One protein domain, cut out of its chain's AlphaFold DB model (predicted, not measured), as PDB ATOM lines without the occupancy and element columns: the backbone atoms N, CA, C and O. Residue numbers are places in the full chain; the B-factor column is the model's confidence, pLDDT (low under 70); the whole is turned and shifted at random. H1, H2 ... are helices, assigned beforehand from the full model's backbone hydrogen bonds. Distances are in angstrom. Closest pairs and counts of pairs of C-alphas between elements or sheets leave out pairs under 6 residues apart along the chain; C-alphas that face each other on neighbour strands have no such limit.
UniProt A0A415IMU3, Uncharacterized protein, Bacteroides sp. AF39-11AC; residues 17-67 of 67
ATOM      1  N   GLY A  17     -35.638 -16.799 -38.102       94.94
ATOM      2  CA  GLY A  17     -36.745 -15.995 -38.621       94.94
ATOM      3  C   GLY A  17     -36.343 -14.886 -39.595       94.94
ATOM      4  O   GLY A  17     -37.215 -14.120 -39.996       94.94
ATOM      5  N   CYS A  18     -35.068 -14.788 -39.991       96.94
ATOM      6  CA  CYS A  18     -34.626 -13.764 -40.939       96.94
ATOM      7  C   CYS A  18     -35.336 -13.906 -42.293       96.94
ATOM      8  O   CYS A  18     -35.706 -15.009 -42.709       96.94
ATOM      9  N   THR A  19     -35.477 -12.780 -42.986       96.56
ATOM     10  CA  THR A  19     -36.052 -12.685 -44.337       96.56
ATOM     11  C   THR A  19     -35.116 -11.879 -45.233       96.56
ATOM     12  O   THR A  19     -34.115 -11.348 -44.758       96.56
ATOM     13  N   GLU A  20     -35.442 -11.729 -46.518       95.69
ATOM     14  CA  GLU A  20     -34.678 -10.856 -47.424       95.69
ATOM     15  C   GLU A  20     -34.618  -9.397 -46.929       95.69
ATOM     16  O   GLU A  20     -33.582  -8.748 -47.024       95.69
ATOM     17  N   ASN A  21     -35.707  -8.903 -46.327       95.62
ATOM     18  CA  ASN A  21     -35.796  -7.539 -45.794       95.62
ATOM     19  C   ASN A  21     -35.268  -7.408 -44.365       95.62
ATOM     20  O   ASN A  21     -35.259  -6.311 -43.819       95.62
ATOM     21  N   ASP A  22     -34.887  -8.511 -43.734       96.50
ATOM     22  CA  ASP A  22     -34.384  -8.531 -42.366       96.50
ATOM     23  C   ASP A  22     -33.340  -9.645 -42.220       96.50
ATOM     24  O   ASP A  22     -33.608 -10.660 -41.567       96.50
ATOM     25  N   PRO A  23     -32.193  -9.522 -42.916       97.56
ATOM     26  CA  PRO A  23     -31.188 -10.570 -42.950       97.56
ATOM     27  C   PRO A  23     -30.412 -10.642 -41.628       97.56
ATOM     28  O   PRO A  23     -30.424  -9.729 -40.802       97.56
ATOM     29  N   CYS A  24     -29.691 -11.742 -41.432       97.75
ATOM     30  CA  CYS A  24     -28.590 -11.775 -40.469       97.75
ATOM     31  C   CYS A  24     -27.381 -11.042 -41.059       97.75
ATOM     32  O   CYS A  24     -27.224 -11.022 -42.279       97.75
ATOM     33  N   PHE A  25     -26.501 -10.517 -40.214       97.56
ATOM     34  CA  PHE A  25     -25.240  -9.897 -40.613       97.56
ATOM     35  C   PHE A  25     -24.087 -10.439 -39.775       97.56
ATOM     36  O   PHE A  25     -24.246 -10.664 -38.580       97.56
ATOM     37  N   HIS A  26     -22.928 -10.603 -40.401       97.38
ATOM     38  CA  HIS A  26     -21.659 -10.828 -39.717       97.38
ATOM     39  C   HIS A  26     -20.602  -9.925 -40.368       97.38
ATOM     40  O   HIS A  26     -20.580  -9.849 -41.601       97.38
ATOM     41  N   PRO A  27     -19.717  -9.261 -39.606       97.19
ATOM     42  CA  PRO A  27     -18.747  -8.310 -40.158       97.19
ATOM     43  C   PRO A  27     -17.849  -8.903 -41.255       97.19
ATOM     44  O   PRO A  27     -17.573  -8.220 -42.238       97.19
ATOM     45  N   ASP A  28     -17.470 -10.179 -41.142       97.25
ATOM     46  CA  ASP A  28     -16.593 -10.842 -42.122       97.25
ATOM     47  C   ASP A  28     -17.342 -11.524 -43.283       97.25
ATOM     48  O   ASP A  28     -16.733 -11.860 -44.300       97.25
ATOM     49  N   HIS A  29     -18.659 -11.733 -43.158       95.94
ATOM     50  CA  HIS A  29     -19.460 -12.483 -44.143       95.94
ATOM     51  C   HIS A  29     -20.571 -11.654 -44.802       95.94
ATOM     52  O   HIS A  29     -21.213 -12.126 -45.739       95.94
ATOM     53  N   GLY A  30     -20.812 -10.428 -44.333       97.44
ATOM     54  CA  GLY A  30     -21.909  -9.586 -44.796       97.44
ATOM     55  C   GLY A  30     -23.281 -10.135 -44.396       97.44
ATOM     56  O   GLY A  30     -23.435 -10.815 -43.374       97.44
ATOM     57  N   THR A  31     -24.298  -9.808 -45.197       97.94
ATOM     58  CA  THR A  31     -25.667 -10.290 -44.983       97.94
ATOM     59  C   THR A  31     -25.831 -11.741 -45.423       97.94
ATOM     60  O   THR A  31     -25.276 -12.151 -46.442       97.94
ATOM     61  N   CYS A  32     -26.637 -12.514 -44.698       98.25
ATOM     62  CA  CYS A  32     -26.918 -13.898 -45.071       98.25
ATOM     63  C   CYS A  32     -27.701 -14.018 -46.393       98.25
ATOM     64  O   CYS A  32     -28.478 -13.131 -46.748       98.25
ATOM     65  N   TRP A  33     -27.572 -15.163 -47.064       97.94
ATOM     66  CA  TRP A  33     -28.378 -15.569 -48.228       97.94
ATOM     67  C   TRP A  33     -29.159 -16.859 -47.931       97.94
ATOM     68  O   TRP A  33     -29.000 -17.446 -46.863       97.94
ATOM     69  N   TRP A  34     -30.003 -17.330 -48.856       98.19
ATOM     70  CA  TRP A  34     -30.687 -18.625 -48.729       98.19
ATOM     71  C   TRP A  34     -29.744 -19.786 -49.051       98.19
ATOM     72  O   TRP A  34     -29.200 -19.854 -50.151       98.19
ATOM     73  N   ALA A  35     -29.543 -20.697 -48.101       97.88
ATOM     74  CA  ALA A  35     -28.614 -21.819 -48.245       97.88
ATOM     75  C   ALA A  35     -29.258 -23.087 -48.832       97.88
ATOM     76  O   ALA A  35     -28.544 -24.005 -49.229       97.88
ATOM     77  N   ASP A  36     -30.587 -23.144 -48.899       96.31
ATOM     78  CA  ASP A  36     -31.350 -24.218 -49.528       96.31
ATOM     79  C   ASP A  36     -32.233 -23.694 -50.668       96.31
ATOM     80  O   ASP A  36     -32.689 -22.550 -50.664       96.31
ATOM     81  N   GLU A  37     -32.540 -24.566 -51.631       96.50
ATOM     82  CA  GLU A  37     -33.420 -24.221 -52.757       96.50
ATOM     83  C   GLU A  37     -34.839 -23.859 -52.301       96.50
ATOM     84  O   GLU A  37     -35.504 -23.039 -52.930       96.50
ATOM     85  N   SER A  38     -35.300 -24.433 -51.184       96.12
ATOM     86  CA  SER A  38     -36.598 -24.096 -50.597       96.12
ATOM     87  C   SER A  38     -36.639 -22.721 -49.922       96.12
ATOM     88  O   SER A  38     -37.732 -22.275 -49.573       96.12
ATOM     89  N   GLN A  39     -35.497 -22.043 -49.755       97.25
ATOM     90  CA  GLN A  39     -35.380 -20.745 -49.082       97.25
ATOM     91  C   GLN A  39     -35.937 -20.767 -47.652       97.25
ATOM     92  O   GLN A  39     -36.719 -19.911 -47.248       97.25
ATOM     93  N   THR A  40     -35.574 -21.790 -46.885       96.88
ATOM     94  CA  THR A  40     -36.067 -22.035 -45.520       96.88
ATOM     95  C   THR A  40     -34.953 -22.027 -44.484       96.88
ATOM     96  O   THR A  40     -35.218 -22.061 -43.280       96.88
ATOM     97  N   ILE A  41     -33.693 -21.965 -44.919       97.62
ATOM     98  CA  ILE A  41     -32.529 -21.804 -44.050       97.62
ATOM     99  C   ILE A  41     -31.585 -20.753 -44.640       97.62
ATOM    100  O   ILE A  41     -31.309 -20.757 -45.838       97.62
ATOM    101  N   CYS A  42     -31.110 -19.822 -43.811       98.38
ATOM    102  CA  CYS A  42     -30.123 -18.838 -44.247       98.38
ATOM    103  C   CYS A  42     -28.700 -19.372 -44.056       98.38
ATOM    104  O   CYS A  42     -28.468 -20.223 -43.197       98.38
ATOM    105  N   SER A  43     -27.747 -18.852 -44.824       98.44
ATOM    106  CA  SER A  43     -26.333 -19.241 -44.794       98.44
ATOM    107  C   SER A  43     -25.715 -19.155 -43.402       98.44
ATOM    108  O   SER A  43     -25.047 -20.091 -42.982       98.44
ATOM    109  N   HIS A  44     -26.022 -18.097 -42.648       98.19
ATOM    110  CA  HIS A  44     -25.474 -17.903 -41.303       98.19
ATOM    111  C   HIS A  44     -26.019 -18.912 -40.293       98.19
ATOM    112  O   HIS A  44     -25.313 -19.246 -39.362       98.19
ATOM    113  N   CYS A  45     -27.248 -19.419 -40.461       97.56
ATOM    114  CA  CYS A  45     -27.789 -20.493 -39.611       97.56
ATOM    115  C   CYS A  45     -27.481 -21.903 -40.144       97.56
ATOM    116  O   CYS A  45     -27.677 -22.882 -39.424       97.56
ATOM    117  N   ALA A  46     -27.077 -22.026 -41.410       98.12
ATOM    118  CA  ALA A  46     -26.635 -23.288 -41.998       98.12
ATOM    119  C   ALA A  46     -25.205 -23.646 -41.562       98.12
ATOM    120  O   ALA A  46     -24.872 -24.829 -41.509       98.12
ATOM    121  N   ASP A  47     -24.398 -22.638 -41.225       97.75
ATOM    122  CA  ASP A  47     -23.056 -22.784 -40.676       97.75
ATOM    123  C   ASP A  47     -23.060 -22.577 -39.145       97.75
ATOM    124  O   ASP A  47     -23.309 -21.464 -38.674       97.75
ATOM    125  N   PRO A  48     -22.801 -23.624 -38.337       95.44
ATOM    126  CA  PRO A  48     -22.761 -23.507 -36.883       95.44
ATOM    127  C   PRO A  48     -21.675 -22.566 -36.355       95.44
ATOM    128  O   PRO A  48     -21.867 -22.004 -35.278       95.44
ATOM    129  N   GLU A  49     -20.554 -22.405 -37.066       97.38
ATOM    130  CA  GLU A  49     -19.463 -21.528 -36.630       97.38
ATOM    131  C   GLU A  49     -19.898 -20.066 -36.742       97.38
ATOM    132  O   GLU A  49     -19.817 -19.327 -35.763       97.38
ATOM    133  N   ILE A  50     -20.492 -19.683 -37.877       97.31
ATOM    134  CA  ILE A  50     -21.040 -18.333 -38.074       97.31
ATOM    135  C   ILE A  50     -22.239 -18.102 -37.149       97.31
ATOM    136  O   ILE A  50     -22.335 -17.058 -36.508       97.31
ATOM    137  N   SER A  51     -23.155 -19.071 -37.033       95.56
ATOM    138  CA  SER A  51     -24.366 -18.918 -36.215       95.56
ATOM    139  C   SER A  51     -24.069 -18.714 -34.730       95.56
ATOM    140  O   SER A  51     -24.886 -18.111 -34.035       95.56
ATOM    141  N   ALA A  52     -22.977 -19.294 -34.227       94.69
ATOM    142  CA  ALA A  52     -22.586 -19.205 -32.825       94.69
ATOM    143  C   ALA A  52     -21.616 -18.048 -32.544       94.69
ATOM    144  O   ALA A  52     -21.364 -17.756 -31.371       94.69
ATOM    145  N   ASP A  53     -21.081 -17.399 -33.582       97.50
ATOM    146  CA  ASP A  53     -20.179 -16.268 -33.415       97.50
ATOM    147  C   ASP A  53     -20.925 -15.078 -32.778       97.50
ATOM    148  O   ASP A  53     -21.975 -14.662 -33.279       97.50
ATOM    149  N   PRO A  54     -20.420 -14.499 -31.671       96.00
ATOM    150  CA  PRO A  54     -21.046 -13.348 -31.025       96.00
ATOM    151  C   PRO A  54     -21.103 -12.086 -31.905       96.00
ATOM    152  O   PRO A  54     -21.861 -11.172 -31.581       96.00
ATOM    153  N   ALA A  55     -20.317 -12.010 -32.980       96.19
ATOM    154  CA  ALA A  55     -20.382 -10.938 -33.968       96.19
ATOM    155  C   ALA A  55     -21.516 -11.126 -34.994       96.19
ATOM    156  O   ALA A  55     -21.803 -10.195 -35.751       96.19
ATOM    157  N   THR A  56     -22.179 -12.287 -35.023       96.50
ATOM    158  CA  THR A  56     -23.371 -12.499 -35.851       96.50
ATOM    159  C   THR A  56     -24.583 -11.842 -35.203       96.50
ATOM    160  O   THR A  56     -25.075 -12.262 -34.154       96.50
ATOM    161  N   GLU A  57     -25.137 -10.839 -35.879       96.56
ATOM    162  CA  GLU A  57     -26.412 -10.238 -35.516       96.56
ATOM    163  C   GLU A  57     -27.534 -10.848 -36.364       96.56
ATOM    164  O   GLU A  57     -27.586 -10.702 -37.587       96.56
ATOM    165  N   HIS A  58     -28.452 -11.563 -35.714       95.62
ATOM    166  CA  HIS A  58     -29.621 -12.138 -36.377       95.62
ATOM    167  C   HIS A  58     -30.753 -11.117 -36.495       95.62
ATOM    168  O   HIS A  58     -31.167 -10.545 -35.482       95.62
ATOM    169  N   CYS A  59     -31.319 -11.006 -37.702       95.00
ATOM    170  CA  CYS A  59     -32.487 -10.169 -37.993       95.00
ATOM    171  C   CYS A  59     -32.210  -8.690 -37.663       95.00
ATOM    172  O   CYS A  59     -32.829  -8.101 -36.767       95.00
ATOM    173  N   ILE A  60     -31.216  -8.120 -38.357       95.06
ATOM    174  CA  ILE A  60     -30.627  -6.811 -38.035       95.06
ATOM    175  C   ILE A  60     -31.616  -5.643 -38.123       95.06
ATOM    176  O   ILE A  60     -31.484  -4.663 -37.397       95.06
ATOM    177  N   ASN A  61     -32.644  -5.729 -38.964       91.94
ATOM    178  CA  ASN A  61     -33.627  -4.663 -39.129       91.94
ATOM    179  C   ASN A  61     -34.724  -4.731 -38.057       91.94
ATOM    180  O   ASN A  61     -35.217  -3.689 -37.626       91.94
ATOM    181  N   SER A  62     -35.068  -5.925 -37.555       84.62
ATOM    182  CA  SER A  62     -36.043  -6.073 -36.458       84.62
ATOM    183  C   SER A  62     -35.447  -5.862 -35.068       84.62
ATOM    184  O   SER A  62     -36.173  -5.488 -34.144       84.62
ATOM    185  N   LYS A  63     -34.143  -6.100 -34.881       68.19
ATOM    186  CA  LYS A  63     -33.469  -5.908 -33.582       68.19
ATOM    187  C   LYS A  63     -32.828  -4.534 -33.394       68.19
ATOM    188  O   LYS A  63     -32.280  -4.264 -32.328       68.19
ATOM    189  N   GLY A  64     -33.016  -3.638 -34.363       53.91
ATOM    190  CA  GLY A  64     -32.543  -2.264 -34.283       53.91
ATOM    191  C   GLY A  64     -31.036  -2.181 -34.465       53.91
ATOM    192  O   GLY A  64     -30.369  -1.559 -33.634       53.91
ATOM    193  N   GLY A  65     -30.536  -2.800 -35.541       47.91
ATOM    194  CA  GLY A  65     -29.160  -2.693 -36.004       47.91
ATOM    195  C   GLY A  65     -28.688  -1.262 -35.819       47.91
ATOM    196  O   GLY A  65     -29.319  -0.310 -36.292       47.91
ATOM    197  N   LYS A  66     -27.650  -1.103 -34.999       43.72
ATOM    198  CA  LYS A  66     -27.097   0.206 -34.672       43.72
ATOM    199  C   LYS A  66     -26.573   0.807 -35.976       43.72
ATOM    200  O   LYS A  66     -25.546   0.363 -36.477       43.72
ATOM    201  N   GLN A  67     -27.337   1.753 -36.518       45.38
ATOM    202  CA  GLN A  67     -26.908   2.663 -37.580       45.38
ATOM    203  C   GLN A  67     -25.644   3.406 -37.149       45.38
ATOM    204  O   GLN A  67     -25.592   3.805 -35.958       45.38
TER     205      GLN A  67
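AT A GLANCE: This is residues 17 to 67 of the 67 residues of an uncharacterized protein of Bacteroides sp. AF39-11AC (UniProt A0A415IMU3). There is little regular structure: a small body of loops, in which residues 22 to 31 fold back on themselves, residues 55 to 59 run side by side with residues 22 to 26, and two very short helices, H1 then H2, cover one side. The loop of residues 35 to 39 and the tail of residues 64 to 67 lie towards opposite ends of the long axis. The printed part has 51 residues, two named helices and no named strand; the class is all helix, with only 9 residues in named elements. It is compact, with a radius of gyration of the C-alphas of 10.2 A and spans of 32 by 23 by 15 A.

IN THESE COORDINATES: Residues 17 to 42 hold no named element. H1, residues 43 to 46, measures 4.9 A from C-alpha 43 at (-26.333, -19.241, -44.794) to C-alpha 46. H2, residues 48 to 52, measures 5.9 A and ends with C-alpha 52 at (-22.586, -19.205, -32.825).

HOW THE PARTS SIT: A tight link of one residue joins H1 to H2. They only just touch, and only at the corner, with 3 pairs of C-alphas within 8 A; the closest C-alphas, of Cys 45 and Ser 51, are 5.1 A apart. In H2 the O i to N i+4 pair is within hydrogen-bond range; H1 is too short for one.

THE WHOLE: The two farthest C-alphas, of Glu 37 and Gln 67, are 31.6 A apart. The printed part has no cut. Residues 63 to 67 have pLDDT under 70.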